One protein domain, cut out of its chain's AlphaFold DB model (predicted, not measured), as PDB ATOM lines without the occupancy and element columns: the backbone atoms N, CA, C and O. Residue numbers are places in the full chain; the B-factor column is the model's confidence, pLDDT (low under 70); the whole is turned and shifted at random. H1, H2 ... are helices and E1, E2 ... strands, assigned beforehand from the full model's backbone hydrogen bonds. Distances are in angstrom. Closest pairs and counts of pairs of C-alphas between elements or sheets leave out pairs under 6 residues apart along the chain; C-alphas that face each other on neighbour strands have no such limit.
ATOM      1  N   GLU A  27     -10.317 -21.429  25.871       86.00
ATOM      2  CA  GLU A  27     -11.144 -20.265  26.190       86.00
ATOM      3  C   GLU A  27     -12.178 -19.978  25.099       86.00
ATOM      4  O   GLU A  27     -13.344 -19.778  25.435       86.00
ATOM      5  N   SER A  28     -11.806 -20.052  23.814       87.69
ATOM      6  CA  SER A  28     -12.785 -19.907  22.729       87.69
ATOM      7  C   SER A  28     -13.834 -21.017  22.774       87.69
ATOM      8  O   SER A  28     -15.023 -20.728  22.692       87.69
ATOM      9  N   LEU A  29     -13.432 -22.264  23.048       90.94
ATOM     10  CA  LEU A  29     -14.384 -23.354  23.247       90.94
ATOM     11  C   LEU A  29     -15.323 -23.083  24.433       90.94
ATOM     12  O   LEU A  29     -16.528 -23.261  24.315       90.94
ATOM     13  N   LYS A  30     -14.816 -22.633  25.586       90.12
ATOM     14  CA  LYS A  30     -15.669 -22.350  26.755       90.12
ATOM     15  C   LYS A  30     -16.741 -21.300  26.477       90.12
ATOM     16  O   LYS A  30     -17.816 -21.421  27.058       90.12
ATOM     17  N   LEU A  31     -16.462 -20.297  25.643       89.62
ATOM     18  CA  LEU A  31     -17.458 -19.292  25.255       89.62
ATOM     19  C   LEU A  31     -18.628 -19.947  24.509       89.62
ATOM     20  O   LEU A  31     -19.772 -19.791  24.926       89.62
ATOM     21  N   GLU A  32     -18.332 -20.786  23.520       92.25
ATOM     22  CA  GLU A  32     -19.332 -21.557  22.763       92.25
ATOM     23  C   GLU A  32     -20.152 -22.484  23.684       92.25
ATOM     24  O   GLU A  32     -21.379 -22.573  23.607       92.25
ATOM     25  N   LEU A  33     -19.489 -23.134  24.648       92.88
ATOM     26  CA  LEU A  33     -20.157 -23.993  25.631       92.88
ATOM     27  C   LEU A  33     -21.072 -23.202  26.583       92.88
ATOM     28  O   LEU A  33     -22.111 -23.714  27.005       92.88
ATOM     29  N   VAL A  34     -20.705 -21.969  26.951       90.38
ATOM     30  CA  VAL A  34     -21.557 -21.067  27.746       90.38
ATOM     31  C   VAL A  34     -22.821 -20.721  26.967       90.38
ATOM     32  O   VAL A  34     -23.913 -20.808  27.531       90.38
ATOM     33  N   GLU A  35     -22.689 -20.364  25.691       91.00
ATOM     34  CA  GLU A  35     -23.824 -20.015  24.833       91.00
ATOM     35  C   GLU A  35     -24.801 -21.182  24.701       91.00
ATOM     36  O   GLU A  35     -25.996 -21.018  24.968       91.00
ATOM     37  N   PHE A  36     -24.291 -22.389  24.451       91.81
ATOM     38  CA  PHE A  36     -25.104 -23.603  24.433       91.81
ATOM     39  C   PHE A  36     -25.859 -23.818  25.758       91.81
ATOM     40  O   PHE A  36     -27.068 -24.060  25.775       91.81
ATOM     41  N   LEU A  37     -25.185 -23.692  26.907       88.62
ATOM     42  CA  LEU A  37     -25.840 -23.853  28.213       88.62
ATOM     43  C   LEU A  37     -26.886 -22.763  28.492       88.62
ATOM     44  O   LEU A  37     -27.850 -23.026  29.219       88.62
ATOM     45  N   MET A  38     -26.708 -21.551  27.963       88.25
ATOM     46  CA  MET A  38     -27.710 -20.486  28.040       88.25
ATOM     47  C   MET A  38     -28.938 -20.825  27.197       88.25
ATOM     48  O   MET A  38     -30.053 -20.738  27.713       88.25
ATOM     49  N   GLU A  39     -28.751 -21.285  25.957       89.75
ATOM     50  CA  GLU A  39     -29.838 -21.732  25.074       89.75
ATOM     51  C   GLU A  39     -30.666 -22.849  25.729       89.75
ATOM     52  O   GLU A  39     -31.898 -22.815  25.739       89.75
ATOM     53  N   LYS A  40     -29.995 -23.804  26.383       85.88
ATOM     54  CA  LYS A  40     -30.649 -24.900  27.117       85.88
ATOM     55  C   LYS A  40     -31.191 -24.498  28.494       85.88
ATOM     56  O   LYS A  40     -31.620 -25.368  29.255       85.88
ATOM     57  N   ASN A  41     -31.180 -23.208  28.839       84.94
ATOM     58  CA  ASN A  41     -31.621 -22.659  30.129       84.94
ATOM     59  C   ASN A  41     -30.929 -23.291  31.358       84.94
ATOM     60  O   ASN A  41     -31.480 -23.307  32.462       84.94
ATOM     61  N   GLN A  42     -29.711 -23.809  31.188       81.94
ATOM     62  CA  GLN A  42     -28.915 -24.437  32.252       81.94
ATOM     63  C   GLN A  42     -28.151 -23.401  33.084       81.94
ATOM     64  O   GLN A  42     -27.848 -23.617  34.264       81.94
ATOM     65  N   ILE A  43     -27.866 -22.242  32.488       82.25
ATOM     66  CA  ILE A  43     -27.291 -21.068  33.148       82.25
ATOM     67  C   ILE A  43     -28.059 -19.805  32.745       82.25
ATOM     68  O   ILE A  43     -28.693 -19.755  31.702       82.25
ATOM     69  N   ARG A  44     -28.026 -18.781  33.608       77.69
ATOM     70  CA  ARG A  44     -28.762 -17.516  33.409       77.69
ATOM     71  C   ARG A  44     -27.902 -16.375  32.864       77.69
ATOM     72  O   ARG A  44     -28.440 -15.349  32.475       77.69
ATOM     73  N   SER A  45     -26.582 -16.516  32.923       73.56
ATOM     74  CA  SER A  45     -25.640 -15.499  32.469       73.56
ATOM     75  C   SER A  45     -24.290 -16.121  32.132       73.56
ATOM     76  O   SER A  45     -23.913 -17.156  32.690       73.56
ATOM     77  N   ASN A  46     -23.557 -15.436  31.259       69.19
ATOM     78  CA  ASN A  46     -22.209 -15.778  30.811       69.19
ATOM     79  C   ASN A  46     -21.132 -15.698  31.911       69.19
ATOM     80  O   ASN A  46     -20.047 -16.241  31.756       69.19
ATOM     81  N   ASN A  47     -21.442 -15.091  33.060       61.34
ATOM     82  CA  ASN A  47     -20.528 -15.000  34.205       61.34
ATOM     83  C   ASN A  47     -20.341 -16.332  34.960       61.34
ATOM     84  O   ASN A  47     -19.611 -16.386  35.954       61.34
ATOM     85  N   LYS A  48     -21.028 -17.410  34.555       63.81
ATOM     86  CA  LYS A  48     -20.894 -18.722  35.194       63.81
ATOM     87  C   LYS A  48     -19.714 -19.502  34.625       63.81
ATOM     88  O   LYS A  48     -19.564 -19.647  33.420       63.81
ATOM     89  N   ARG A  49     -18.908 -20.073  35.525       71.44
ATOM     90  CA  ARG A  49     -17.781 -20.937  35.157       71.44
ATOM     91  C   ARG A  49     -18.296 -22.258  34.583       71.44
ATOM     92  O   ARG A  49     -18.915 -23.048  35.302       71.44
ATOM     93  N   VAL A  50     -17.992 -22.505  33.312       83.75
ATOM     94  CA  VAL A  50     -18.101 -23.833  32.700       83.75
ATOM     95  C   VAL A  50     -16.920 -24.672  33.169       83.75
ATOM     96  O   VAL A  50     -15.763 -24.271  33.042       83.75
ATOM     97  N   SER A  51     -17.214 -25.834  33.744       85.25
ATOM     98  CA  SER A  51     -16.199 -26.861  33.959       85.25
ATOM     99  C   SER A  51     -16.108 -27.678  32.683       85.25
ATOM    100  O   SER A  51     -17.118 -28.228  32.263       85.25
ATOM    101  N   LEU A  52     -14.912 -27.790  32.111       87.50
ATOM    102  CA  LEU A  52     -14.593 -28.651  30.974       87.50
ATOM    103  C   LEU A  52     -13.532 -29.656  31.426       87.50
ATOM    104  O   LEU A  52     -12.553 -29.261  32.063       87.50
ATOM    105  N   ARG A  53     -13.734 -30.945  31.152       85.62
ATOM    106  CA  ARG A  53     -12.802 -32.020  31.523       85.62
ATOM    107  C   ARG A  53     -12.768 -33.087  30.439       85.62
ATOM    108  O   ARG A  53     -13.826 -33.529  30.000       85.62
ATOM    109  N   GLY A  54     -11.575 -33.530  30.044       80.88
ATOM    110  CA  GLY A  54     -11.440 -34.741  29.230       80.88
ATOM    111  C   GLY A  54     -11.904 -35.959  30.028       80.88
ATOM    112  O   GLY A  54     -11.601 -36.052  31.220       80.88
ATOM    113  N   ILE A  55     -12.644 -36.873  29.401       77.94
ATOM    114  CA  ILE A  55     -13.262 -38.013  30.099       77.94
ATOM    115  C   ILE A  55     -12.212 -38.967  30.690       77.94
ATOM    116  O   ILE A  55     -12.365 -39.397  31.831       77.94
ATOM    117  N   HIS A  56     -11.126 -39.251  29.965       66.44
ATOM    118  CA  HIS A  56     -10.124 -40.228  30.406       66.44
ATOM    119  C   HIS A  56      -8.971 -39.619  31.206       66.44
ATOM    120  O   HIS A  56      -8.584 -40.161  32.239       66.44
ATOM    121  N   LYS A  57      -8.445 -38.460  30.795       66.12
ATOM    122  CA  LYS A  57      -7.345 -37.799  31.518       66.12
ATOM    123  C   LYS A  57      -7.791 -36.930  32.693       66.12
ATOM    124  O   LYS A  57      -6.938 -36.493  33.466       66.12
ATOM    125  N   ASN A  58      -9.093 -36.647  32.839       65.38
ATOM    126  CA  ASN A  58      -9.644 -35.710  33.836       65.38
ATOM    127  C   ASN A  58      -8.916 -34.347  33.873       65.38
ATOM    128  O   ASN A  58      -8.925 -33.643  34.885       65.38
ATOM    129  N   ARG A  59      -8.271 -33.978  32.765       68.00
ATOM    130  CA  ARG A  59      -7.463 -32.773  32.580       68.00
ATOM    131  C   ARG A  59      -7.785 -32.179  31.215       68.00
ATOM    132  O   ARG A  59      -8.299 -32.871  30.338       68.00
ATOM    133  N   VAL A  60      -7.523 -30.888  31.075       72.00
ATOM    134  CA  VAL A  60      -7.606 -30.159  29.810       72.00
ATOM    135  C   VAL A  60      -6.293 -29.406  29.690       72.00
ATOM    136  O   VAL A  60      -5.996 -28.570  30.544       72.00
ATOM    137  N   ASP A  61      -5.492 -29.759  28.691       70.06
ATOM    138  CA  ASP A  61      -4.281 -29.012  28.357       70.06
ATOM    139  C   ASP A  61      -4.686 -27.697  27.662       70.06
ATOM    140  O   ASP A  61      -5.736 -27.638  27.021       70.06
ATOM    141  N   GLU A  62      -3.868 -26.640  27.756       67.19
ATOM    142  CA  GLU A  62      -4.146 -25.353  27.081       67.19
ATOM    143  C   GLU A  62      -4.353 -25.517  25.566       67.19
ATOM    144  O   GLU A  62      -5.148 -24.806  24.952       67.19
ATOM    145  N   ASN A  63      -3.669 -26.502  24.978       69.81
ATOM    146  CA  ASN A  63      -3.923 -26.972  23.627       69.81
ATOM    147  C   ASN A  63      -4.914 -28.139  23.682       69.81
ATOM    148  O   ASN A  63      -4.547 -29.233  24.116       69.81
ATOM    149  N   LEU A  64      -6.144 -27.912  23.213       78.44
ATOM    150  CA  LEU A  64      -7.153 -28.966  23.119       78.44
ATOM    151  C   LEU A  64      -6.662 -30.075  22.184       78.44
ATOM    152  O   LEU A  64      -6.324 -29.832  21.025       78.44
ATOM    153  N   LYS A  65      -6.619 -31.299  22.707       83.62
ATOM    154  CA  LYS A  65      -6.325 -32.506  21.931       83.62
ATOM    155  C   LYS A  65      -7.616 -33.071  21.353       83.62
ATOM    156  O   LYS A  65      -8.689 -32.848  21.917       83.62
ATOM    157  N   ASN A  66      -7.497 -33.837  20.273       87.19
ATOM    158  CA  ASN A  66      -8.628 -34.593  19.747       87.19
ATOM    159  C   ASN A  66      -9.169 -35.519  20.844       87.19
ATOM    160  O   ASN A  66      -8.405 -36.252  21.476       87.19
ATOM    161  N   GLY A  67     -10.472 -35.467  21.092       88.62
ATOM    162  CA  GLY A  67     -11.090 -36.274  22.135       88.62
ATOM    163  C   GLY A  67     -12.499 -35.831  22.490       88.62
ATOM    164  O   GLY A  67     -13.007 -34.827  21.989       88.62
ATOM    165  N   ILE A  68     -13.116 -36.591  23.392       90.62
ATOM    166  CA  ILE A  68     -14.434 -36.275  23.937       90.62
ATOM    167  C   ILE A  68     -14.270 -35.685  25.333       90.62
ATOM    168  O   ILE A  68     -13.642 -36.263  26.228       90.62
ATOM    169  N   TYR A  69     -14.868 -34.519  25.518       90.88
ATOM    170  CA  TYR A  69     -14.835 -33.773  26.760       90.88
ATOM    171  C   TYR A  69     -16.235 -33.686  27.343       90.88
ATOM    172  O   TYR A  69     -17.226 -33.542  26.630       90.88
ATOM    173  N   VAL A  70     -16.301 -33.733  28.666       89.94
ATOM    174  CA  VAL A  70     -17.511 -33.444  29.424       89.94
ATOM    175  C   VAL A  70     -17.464 -32.000  29.867       89.94
ATOM    176  O   VAL A  70     -16.456 -31.538  30.412       89.94
ATOM    177  N   PHE A  71     -18.584 -31.308  29.702       90.56
ATOM    178  CA  PHE A  71     -18.761 -29.983  30.255       90.56
ATOM    179  C   PHE A  71     -20.064 -29.848  31.031       90.56
ATOM    180  O   PHE A  71     -21.053 -30.532  30.775       90.56
ATOM    181  N   ASN A  72     -20.056 -28.976  32.031       85.38
ATOM    182  CA  ASN A  72     -21.248 -28.631  32.792       85.38
ATOM    183  C   ASN A  72     -21.155 -27.215  33.351       85.38
ATOM    184  O   ASN A  72     -20.085 -26.600  33.424       85.38
ATOM    185  N   ASN A  73     -22.302 -26.715  33.804       80.94
ATOM    186  CA  ASN A  73     -22.318 -25.609  34.742       80.94
ATOM    187  C   ASN A  73     -21.655 -26.097  36.039       80.94
ATOM    188  O   ASN A  73     -22.179 -27.003  36.690       80.94
ATOM    189  N   GLY A  74     -20.529 -25.495  36.436       66.62
ATOM    190  CA  GLY A  74     -19.728 -25.956  37.576       66.62
ATOM    191  C   GLY A  74     -20.474 -26.020  38.919       66.62
ATOM    192  O   GLY A  74     -19.966 -26.611  39.865       66.62
ATOM    193  N   SER A  75     -21.682 -25.448  39.016       64.69
ATOM    194  CA  SER A  75     -22.560 -25.551  40.189       64.69
ATOM    195  C   SER A  75     -23.492 -26.775  40.194       64.69
ATOM    196  O   SER A  75     -24.241 -26.951  41.151       64.69
ATOM    197  N   THR A  76     -23.529 -27.582  39.130       62.97
ATOM    198  CA  THR A  76     -24.453 -28.718  38.985       62.97
ATOM    199  C   THR A  76     -23.740 -29.932  38.395       62.97
ATOM    200  O   THR A  76     -23.624 -30.071  37.183       62.97
ATOM    201  N   HIS A  77     -23.322 -30.864  39.253       60.34
ATOM    202  CA  HIS A  77     -22.695 -32.122  38.821       60.34
ATOM    203  C   HIS A  77     -23.663 -33.085  38.106       60.34
ATOM    204  O   HIS A  77     -23.225 -34.021  37.444       60.34
ATOM    205  N   ASN A  78     -24.976 -32.858  38.229       58.31
ATOM    206  CA  ASN A  78     -26.001 -33.786  37.744       58.31
ATOM    207  C   ASN A  78     -26.405 -33.573  36.278       58.31
ATOM    208  O   ASN A  78     -27.016 -34.467  35.699       58.31
ATOM    209  N   LEU A  79     -26.073 -32.421  35.688       72.50
ATOM    210  CA  LEU A  79     -26.410 -32.068  34.309       72.50
ATOM    211  C   LEU A  79     -25.105 -31.775  33.585       72.50
ATOM    212  O   LEU A  79     -24.480 -30.740  33.803       72.50
ATOM    213  N   SER A  80     -24.657 -32.756  32.811       83.69
ATOM    214  CA  SER A  80     -23.442 -32.667  32.010       83.69
ATOM    215  C   SER A  80     -23.802 -32.806  30.541       83.69
ATOM    216  O   SER A  80     -24.827 -33.385  30.213       83.69
ATOM    217  N   PHE A  81     -22.974 -32.258  29.675       90.19
ATOM    218  CA  PHE A  81     -23.064 -32.374  28.229       90.19
ATOM    219  C   PHE A  81     -21.691 -32.775  27.703       90.19
ATOM    220  O   PHE A  81     -20.711 -32.820  28.458       90.19
ATOM    221  N   PHE A  82     -21.626 -33.089  26.418       93.88
ATOM    222  CA  PHE A  82     -20.427 -33.627  25.797       93.88
ATOM    223  C   PHE A  82     -20.060 -32.800  24.579       93.88
ATOM    224  O   PHE A  82     -20.931 -32.289  23.880       93.88
ATOM    225  N   VAL A  83     -18.766 -32.666  24.332       95.25
ATOM    226  CA  VAL A  83     -18.241 -32.025  23.132       95.25
ATOM    227  C   VAL A  83     -17.119 -32.881  22.573       95.25
ATOM    228  O   VAL A  83     -16.234 -33.322  23.312       95.25
ATOM    229  N   ILE A  84     -17.178 -33.141  21.274       94.69
ATOM    230  CA  ILE A  84     -16.100 -33.786  20.530       94.69
ATOM    231  C   ILE A  84     -15.216 -32.678  19.979       94.69
ATOM    232  O   ILE A  84     -15.723 -31.770  19.326       94.69
ATOM    233  N   VAL A  85     -13.916 -32.747  20.238       92.00
ATOM    234  CA  VAL A  85     -12.911 -31.910  19.576       92.00
ATOM    235  C   VAL A  85     -12.177 -32.780  18.566       92.00
ATOM    236  O   VAL A  85     -11.663 -33.838  18.930       92.00
ATOM    237  N   ASP A  86     -12.127 -32.334  17.314       90.81
ATOM    238  CA  ASP A  86     -11.451 -33.037  16.223       90.81
ATOM    239  C   ASP A  86     -10.825 -32.038  15.247       90.81
ATOM    240  O   ASP A  86     -11.519 -31.198  14.672       90.81
ATOM    241  N   ASN A  87      -9.505 -32.115  15.063       84.69
ATOM    242  CA  ASN A  87      -8.749 -31.370  14.051       84.69
ATOM    243  C   ASN A  87      -9.089 -29.870  14.009       84.69
ATOM    244  O   ASN A  87      -9.467 -29.331  12.971       84.69
ATOM    245  N   ASN A  88      -8.941 -29.195  15.153       84.06
ATOM    246  CA  ASN A  88      -9.201 -27.758  15.311       84.06
ATOM    247  C   ASN A  88     -10.677 -27.334  15.148       84.06
ATOM    248  O   ASN A  88     -10.973 -26.146  15.070       84.06
ATOM    249  N   SER A  89     -11.600 -28.295  15.131       90.19
ATOM    250  CA  SER A  89     -13.046 -28.080  15.149       90.19
ATOM    251  C   SER A  89     -13.675 -28.749  16.371       90.19
ATOM    252  O   SER A  89     -13.034 -29.561  17.048       90.19
ATOM    253  N   PHE A  90     -14.922 -28.398  16.678       93.62
ATOM    254  CA  PHE A  90     -15.673 -29.035  17.751       93.62
ATOM    255  C   PHE A  90     -17.121 -29.300  17.345       93.62
ATOM    256  O   PHE A  90     -17.678 -28.617  16.487       93.62
ATOM    257  N   ASN A  91     -17.735 -30.286  17.991       95.44
ATOM    258  CA  ASN A  91     -19.149 -30.601  17.847       95.44
ATOM    259  C   ASN A  91     -19.771 -30.850  19.226       95.44
ATOM    260  O   ASN A  91     -19.361 -31.771  19.940       95.44
ATOM    261  N   ILE A  92     -20.732 -30.011  19.614       95.62
ATOM    262  CA  ILE A  92     -21.463 -30.150  20.876       95.62
ATOM    263  C   ILE A  92     -22.552 -31.206  20.692       95.62
ATOM    264  O   ILE A  92     -23.389 -31.108  19.799       95.62
ATOM    265  N   LEU A  93     -22.564 -32.206  21.567       95.31
ATOM    266  CA  LEU A  93     -23.526 -33.299  21.536       95.31
ATOM    267  C   LEU A  93     -24.776 -32.915  22.339       95.31
ATOM    268  O   LEU A  93     -24.804 -33.021  23.572       95.31
ATOM    269  N   ASP A  94     -25.813 -32.446  21.641       91.94
ATOM    270  CA  ASP A  94     -27.103 -32.114  22.249       91.94
ATOM    271  C   ASP A  94     -27.952 -33.365  22.497       91.94
ATOM    272  O   ASP A  94     -28.827 -33.743  21.722       91.94
ATOM    273  N   ILE A  95     -27.725 -33.981  23.646       91.12
ATOM    274  CA  ILE A  95     -28.480 -35.139  24.128       91.12
ATOM    275  C   ILE A  95     -29.731 -34.745  24.925       91.12
ATOM    276  O   ILE A  95     -30.125 -35.452  25.849       91.12
ATOM    277  N   SER A  96     -30.348 -33.593  24.651       87.44
ATOM    278  CA  SER A  96     -31.550 -33.170  25.389       87.44
ATOM    279  C   SER A  96     -32.814 -33.911  24.934       87.44
ATOM    280  O   SER A  96     -33.759 -34.046  25.710       87.44
ATOM    281  N   THR A  97     -32.843 -34.412  23.695       89.81
ATOM    282  CA  THR A  97     -33.988 -35.110  23.084       89.81
ATOM    283  C   THR A  97     -33.620 -36.541  22.680       89.81
ATOM    284  O   THR A  97     -32.440 -36.862  22.575       89.81
ATOM    285  N   SER A  98     -34.622 -37.405  22.455       90.38
ATOM    286  CA  SER A  98     -34.388 -38.791  22.001       90.38
ATOM    287  C   SER A  98     -33.635 -38.806  20.662       90.38
ATOM    288  O   SER A  98     -32.609 -39.469  20.537       90.38
ATOM    289  N   GLN A  99     -34.046 -37.969  19.700       93.88
ATOM    290  CA  GLN A  99     -33.323 -37.822  18.433       93.88
ATOM    291  C   GLN A  99     -31.900 -37.279  18.636       93.88
ATOM    292  O   GLN A  99     -30.955 -37.831  18.085       93.88
ATOM    293  N   GLY A 100     -31.730 -36.268  19.491       94.25
ATOM    294  CA  GLY A 100     -30.411 -35.716  19.802       94.25
ATOM    295  C   GLY A 100     -29.459 -36.738  20.436       94.25
ATOM    296  O   GLY A 100     -28.267 -36.748  20.125       94.25
ATOM    297  N   LEU A 101     -29.971 -37.662  21.264       94.25
ATOM    298  CA  LEU A 101     -29.197 -38.804  21.764       94.25
ATOM    299  C   LEU A 101     -28.736 -39.715  20.618       94.25
ATOM    300  O   LEU A 101     -27.556 -40.058  20.571       94.25
ATOM    301  N   LYS A 102     -29.637 -40.091  19.705       95.31
ATOM    302  CA  LYS A 102     -29.320 -40.960  18.558       95.31
ATOM    303  C   LYS A 102     -28.250 -40.342  17.658       95.31
ATOM    304  O   LYS A 102     -27.247 -40.989  17.363       95.31
ATOM    305  N   ASP A 103     -28.410 -39.066  17.313       95.69
ATOM    306  CA  ASP A 103     -27.453 -38.322  16.486       95.69
ATOM    307  C   ASP A 103     -26.083 -38.217  17.182       95.69
ATOM    308  O   ASP A 103     -25.024 -38.369  16.562       95.69
ATOM    309  N   SER A 104     -26.091 -38.013  18.504       95.81
ATOM    310  CA  SER A 104     -24.875 -37.948  19.321       95.81
ATOM    311  C   SER A 104     -24.157 -39.294  19.416       95.81
ATOM    312  O   SER A 104     -22.925 -39.329  19.361       95.81
ATOM    313  N   ILE A 105     -24.895 -40.401  19.531       95.44
ATOM    314  CA  ILE A 105     -24.347 -41.766  19.501       95.44
ATOM    315  C   ILE A 105     -23.699 -42.036  18.147       95.44
ATOM    316  O   ILE A 105     -22.542 -42.451  18.105       95.44
ATOM    317  N   GLU A 106     -24.388 -41.740  17.045       95.19
ATOM    318  CA  GLU A 106     -23.849 -41.931  15.697       95.19
ATOM    319  C   GLU A 106     -22.552 -41.140  15.493       95.19
ATOM    320  O   GLU A 106     -21.539 -41.681  15.038       95.19
ATOM    321  N   THR A 107     -22.565 -39.863  15.875       95.56
ATOM    322  CA  THR A 107     -21.400 -38.974  15.792       95.56
ATOM    323  C   THR A 107     -20.239 -39.512  16.630       95.56
ATOM    324  O   THR A 107     -19.097 -39.549  16.170       95.56
ATOM    325  N   THR A 108     -20.531 -39.995  17.838       94.62
ATOM    326  CA  THR A 108     -19.533 -40.558  18.755       94.62
ATOM    327  C   THR A 108     -18.925 -41.848  18.214       94.62
ATOM    328  O   THR A 108     -17.708 -42.004  18.265       94.62
ATOM    329  N   LEU A 109     -19.726 -42.746  17.635       93.69
ATOM    330  CA  LEU A 109     -19.231 -43.979  17.012       93.69
ATOM    331  C   LEU A 109     -18.351 -43.689  15.790       93.69
ATOM    332  O   LEU A 109     -17.307 -44.321  15.617       93.69
ATOM    333  N   LYS A 110     -18.734 -42.713  14.953       93.06
ATOM    334  CA  LYS A 110     -17.912 -42.262  13.815       93.06
ATOM    335  C   LYS A 110     -16.566 -41.713  14.285       93.06
ATOM    336  O   LYS A 110     -15.537 -42.077  13.718       93.06
ATOM    337  N   PHE A 111     -16.573 -40.890  15.331       92.56
ATOM    338  CA  PHE A 111     -15.358 -40.337  15.924       92.56
ATOM    339  C   PHE A 111     -14.476 -41.418  16.564       92.56
ATOM    340  O   PHE A 111     -13.289 -41.499  16.267       92.56
ATOM    341  N   ALA A 112     -15.046 -42.310  17.378       91.31
ATOM    342  CA  ALA A 112     -14.306 -43.407  18.000       91.31
ATOM    343  C   ALA A 112     -13.619 -44.295  16.952       91.31
ATOM    344  O   ALA A 112     -12.448 -44.641  17.095       91.31
ATOM    345  N   LYS A 113     -14.312 -44.585  15.843       89.12
ATOM    346  CA  LYS A 113     -13.744 -45.323  14.711       89.12
ATOM    347  C   LYS A 113     -12.603 -44.564  14.028       89.12
ATOM    348  O   LYS A 113     -11.583 -45.179  13.725       89.12
ATOM    349  N   SER A 114     -12.748 -43.260  13.768       90.25
ATOM    350  CA  SER A 114     -11.697 -42.474  13.099       90.25
ATOM    351  C   SER A 114     -10.435 -42.345  13.956       90.25
ATOM    352  O   SER A 114      -9.328 -42.418  13.425       90.25
ATOM    353  N   GLN A 115     -10.600 -42.242  15.276       87.69
ATOM    354  CA  GLN A 115      -9.501 -42.180  16.241       87.69
ATOM    355  C   GLN A 115      -8.975 -43.558  16.675       87.69
ATOM    356  O   GLN A 115      -8.036 -43.616  17.468       87.69
ATOM    357  N   LYS A 116      -9.549 -44.659  16.163       87.62
ATOM    358  CA  LYS A 116      -9.203 -46.046  16.531       87.62
ATOM    359  C   LYS A 116      -9.265 -46.293  18.041       87.62
ATOM    360  O   LYS A 116      -8.340 -46.837  18.641       87.62
ATOM    361  N   TYR A 117     -10.337 -45.833  18.672       87.19
ATOM    362  CA  TYR A 117     -10.580 -46.123  20.078       87.19
ATOM    363  C   TYR A 117     -10.950 -47.590  20.268       87.19
ATOM    364  O   TYR A 117     -11.702 -48.157  19.479       87.19
ATOM    365  N   CYS A 118     -10.438 -48.169  21.352       88.12
ATOM    366  CA  CYS A 118     -10.758 -49.531  21.744       88.12
ATOM    367  C   CYS A 118     -12.227 -49.673  22.177       88.12
ATOM    368  O   CYS A 118     -12.950 -48.687  22.407       88.12
ATOM    369  N   THR A 119     -12.650 -50.921  22.345       90.44
ATOM    370  CA  THR A 119     -14.002 -51.296  22.763       90.44
ATOM    371  C   THR A 119     -14.415 -50.648  24.081       90.44
ATOM    372  O   THR A 119     -15.490 -50.052  24.146       90.44
ATOM    373  N   GLU A 120     -13.569 -50.685  25.112       89.62
ATOM    374  CA  GLU A 120     -13.908 -50.194  26.456       89.62
ATOM    375  C   GLU A 120     -14.117 -48.676  26.485       89.62
ATOM    376  O   GLU A 120     -15.031 -48.182  27.143       89.62
ATOM    377  N   ILE A 121     -13.298 -47.930  25.739       88.44
ATOM    378  CA  ILE A 121     -13.452 -46.476  25.583       88.44
ATOM    379  C   ILE A 121     -14.776 -46.167  24.886       88.44
ATOM    380  O   ILE A 121     -15.537 -45.304  25.325       88.44
ATOM    381  N   THR A 122     -15.058 -46.884  23.798       91.94
ATOM    382  CA  THR A 122     -16.283 -46.693  23.019       91.94
ATOM    383  C   THR A 122     -17.517 -46.987  23.874       91.94
ATOM    384  O   THR A 122     -18.451 -46.184  23.894       91.94
ATOM    385  N   GLN A 123     -17.504 -48.083  24.638       92.38
ATOM    386  CA  GLN A 123     -18.557 -48.426  25.596       92.38
ATOM    387  C   GLN A 123     -18.743 -47.331  26.655       92.38
ATOM    388  O   GLN A 123     -19.862 -46.849  26.821       92.38
ATOM    389  N   ASP A 124     -17.671 -46.874  27.318       90.12
ATOM    390  CA  ASP A 124     -17.754 -45.831  28.355       90.12
ATOM    391  C   ASP A 124     -18.377 -44.534  27.809       90.12
ATOM    392  O   ASP A 124     -19.248 -43.941  28.452       90.12
ATOM    393  N   TYR A 125     -18.013 -44.112  26.594       91.50
ATOM    394  CA  TYR A 125     -18.614 -42.933  25.969       91.50
ATOM    395  C   TYR A 125     -20.104 -43.093  25.683       91.50
ATOM    396  O   TYR A 125     -20.894 -42.228  26.078       91.50
ATOM    397  N   ILE A 126     -20.504 -44.185  25.032       93.94
ATOM    398  CA  ILE A 126     -21.912 -44.410  24.689       93.94
ATOM    399  C   ILE A 126     -22.764 -44.540  25.957       93.94
ATOM    400  O   ILE A 126     -23.804 -43.884  26.074       93.94
ATOM    401  N   SER A 127     -22.293 -45.275  26.961       90.94
ATOM    402  CA  SER A 127     -22.994 -45.431  28.239       90.94
ATOM    403  C   SER A 127     -23.148 -44.120  28.998       90.94
ATOM    404  O   SER A 127     -24.195 -43.870  29.603       90.94
ATOM    405  N   ARG A 128     -22.149 -43.230  28.938       90.00
ATOM    406  CA  ARG A 128     -22.252 -41.883  29.514       90.00
ATOM    407  C   ARG A 128     -23.295 -41.029  28.801       90.00
ATOM    408  O   ARG A 128     -24.057 -40.361  29.500       90.00
ATOM    409  N   LEU A 129     -23.362 -41.052  27.466       92.44
ATOM    410  CA  LEU A 129     -24.382 -40.314  26.705       92.44
ATOM    411  C   LEU A 129     -25.788 -40.762  27.106       92.44
ATOM    412  O   LEU A 129     -26.608 -39.938  27.510       92.44
ATOM    413  N   ILE A 130     -26.022 -42.075  27.094       90.38
ATOM    414  CA  ILE A 130     -27.291 -42.693  27.486       90.38
ATOM    415  C   ILE A 130     -27.632 -42.309  28.932       90.38
ATOM    416  O   ILE A 130     -28.684 -41.729  29.208       90.38
ATOM    417  N   GLY A 131     -26.719 -42.554  29.874       86.50
ATOM    418  CA  GLY A 131     -26.940 -42.281  31.293       86.50
ATOM    419  C   GLY A 131     -27.152 -40.797  31.613       86.50
ATOM    420  O   GLY A 131     -27.840 -40.458  32.577       86.50
ATOM    421  N   VAL A 132     -26.574 -39.878  30.841       87.00
ATOM    422  CA  VAL A 132     -26.844 -38.443  30.986       87.00
ATOM    423  C   VAL A 132     -28.188 -38.060  30.371       87.00
ATOM    424  O   VAL A 132     -28.947 -37.374  31.053       87.00
ATOM    425  N   TYR A 133     -28.525 -38.528  29.167       88.38
ATOM    426  CA  TYR A 133     -29.826 -38.274  28.531       88.38
ATOM    427  C   TYR A 133     -30.984 -38.622  29.475       88.38
ATOM    428  O   TYR A 133     -31.867 -37.797  29.729       88.38
ATOM    429  N   TYR A 134     -30.934 -39.806  30.090       81.69
ATOM    430  CA  TYR A 134     -31.971 -40.234  31.027       81.69
ATOM    431  C   TYR A 134     -31.996 -39.421  32.323       81.69
ATOM    432  O   TYR A 134     -33.065 -39.257  32.910       81.69
ATOM    433  N   ARG A 135     -30.855 -38.884  32.772       79.75
ATOM    434  CA  ARG A 135     -30.796 -37.974  33.928       79.75
ATOM    435  C   ARG A 135     -31.375 -36.600  33.610       79.75
ATOM    436  O   ARG A 135     -32.117 -36.081  34.440       79.75
ATOM    437  N   ILE A 136     -31.072 -36.040  32.436       78.31
ATOM    438  CA  ILE A 136     -31.640 -34.769  31.956       78.31
ATOM    439  C   ILE A 136     -33.166 -34.879  31.883       78.31
ATOM    440  O   ILE A 136     -33.879 -33.998  32.359       78.31
ATOM    441  N   ASN A 137     -33.665 -35.997  31.353       75.25
ATOM    442  CA  ASN A 137     -35.091 -36.226  31.129       75.25
ATOM    443  C   ASN A 137     -35.827 -36.856  32.326       75.25
ATOM    444  O   ASN A 137     -37.028 -37.134  32.259       75.25
ATOM    445  N   LYS A 138     -35.151 -37.062  33.464       72.12
ATOM    446  CA  LYS A 138     -35.792 -37.553  34.688       72.12
ATOM    447  C   LYS A 138     -36.601 -36.437  35.343       72.12
ATOM    448  O   LYS A 138     -36.081 -35.365  35.630       72.12
TER     449      LYS A 138
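Overview. This is residues 27 to 138 of the 292 residues of an uncharacterized protein of Winogradskyella eximia (UniProt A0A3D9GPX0). A strongly twisted sheet of four strands forms the core, with the helical hairpin of H2 and H3 packed over one face and a single helix, H1, crossing the strands over the other, which makes three layers. The printed part has 112 residues with three named helices and four named strands, along the chain H1 E1 E2 E3 E4 H2 H3. The sheet's order is E1 E2 E3 E4, antiparallel throughout, and the class is mixed, helices and strands. The whole is compact, with a radius of gyration of the C-alphas of 13.3 A, and rounded, spanning 38 by 34 by 20 A.

Arrangement. H1, residues 27 to 39, is on the sheet formed by E1, residues 50 to 54, E2, residues 67 to 73, E3, residues 80 to 86, and E4, residues 89 to 93. Its height over the sheet is 7.5 A; it lies only just over E2, on which 3 of its C-alphas fall, and runs across the strands, at 64 degrees to E2 on the local plane. The closest C-alphas of H1 and E1 are those of Lys 30 and Val 50, 6.6 A apart. The strands form a meander, each the antiparallel neighbour of the one before, with E1 and E4 as edge strands. Within hydrogen-bond range are N 53 and O 70 of the hairpin E1 and E2, 2.9 A; N 81 and O 71 of the hairpin E2 and E3, 2.8 A; and N 91 and O 84 of the hairpin E3 and E4, 2.8 A. H2, residues 98 to 114, and H3, residues 119 to 136, are on the opposite face from H1, at heights of 9.7 A and 10.1 A over the sheet. H2 runs slantwise to the strands, at 36 degrees to E3 on the local plane; H3 runs along them, at 25 degrees to E3. H2 and H3 touch, with the closest C-alphas, those of Ile 105 and Ile 126, 6.3 A apart, and form a helical hairpin at a shallow tilt of 18 degrees, opposite ways. H1 is apart from both. In H1, H2 and H3 every O i to N i+4 pair is within hydrogen-bond range.

Along the chain. H1 begins at C-alpha 27, (-11.144, -20.265, 26.190), and measures 18.8 A. E1 is 13.2 A long, E2 20.0 A, E3 19.8 A and E4 13.3 A. H2 measures 24.7 A and H3 25.9 A, ending at C-alpha 136, (-31.640, -34.769, 31.956).

Size, cuts and confidence. The two C-alphas farthest apart, those of Ser 45 and Thr 119, are 38.9 A apart. The printed part has no cut. The link E1 to E2, residues 55 to 66, is long. Mean pLDDT of the printed part is 85.2; residues 46 to 48, 56 to 59, 62 to 63 and 74 to 78 are under 70.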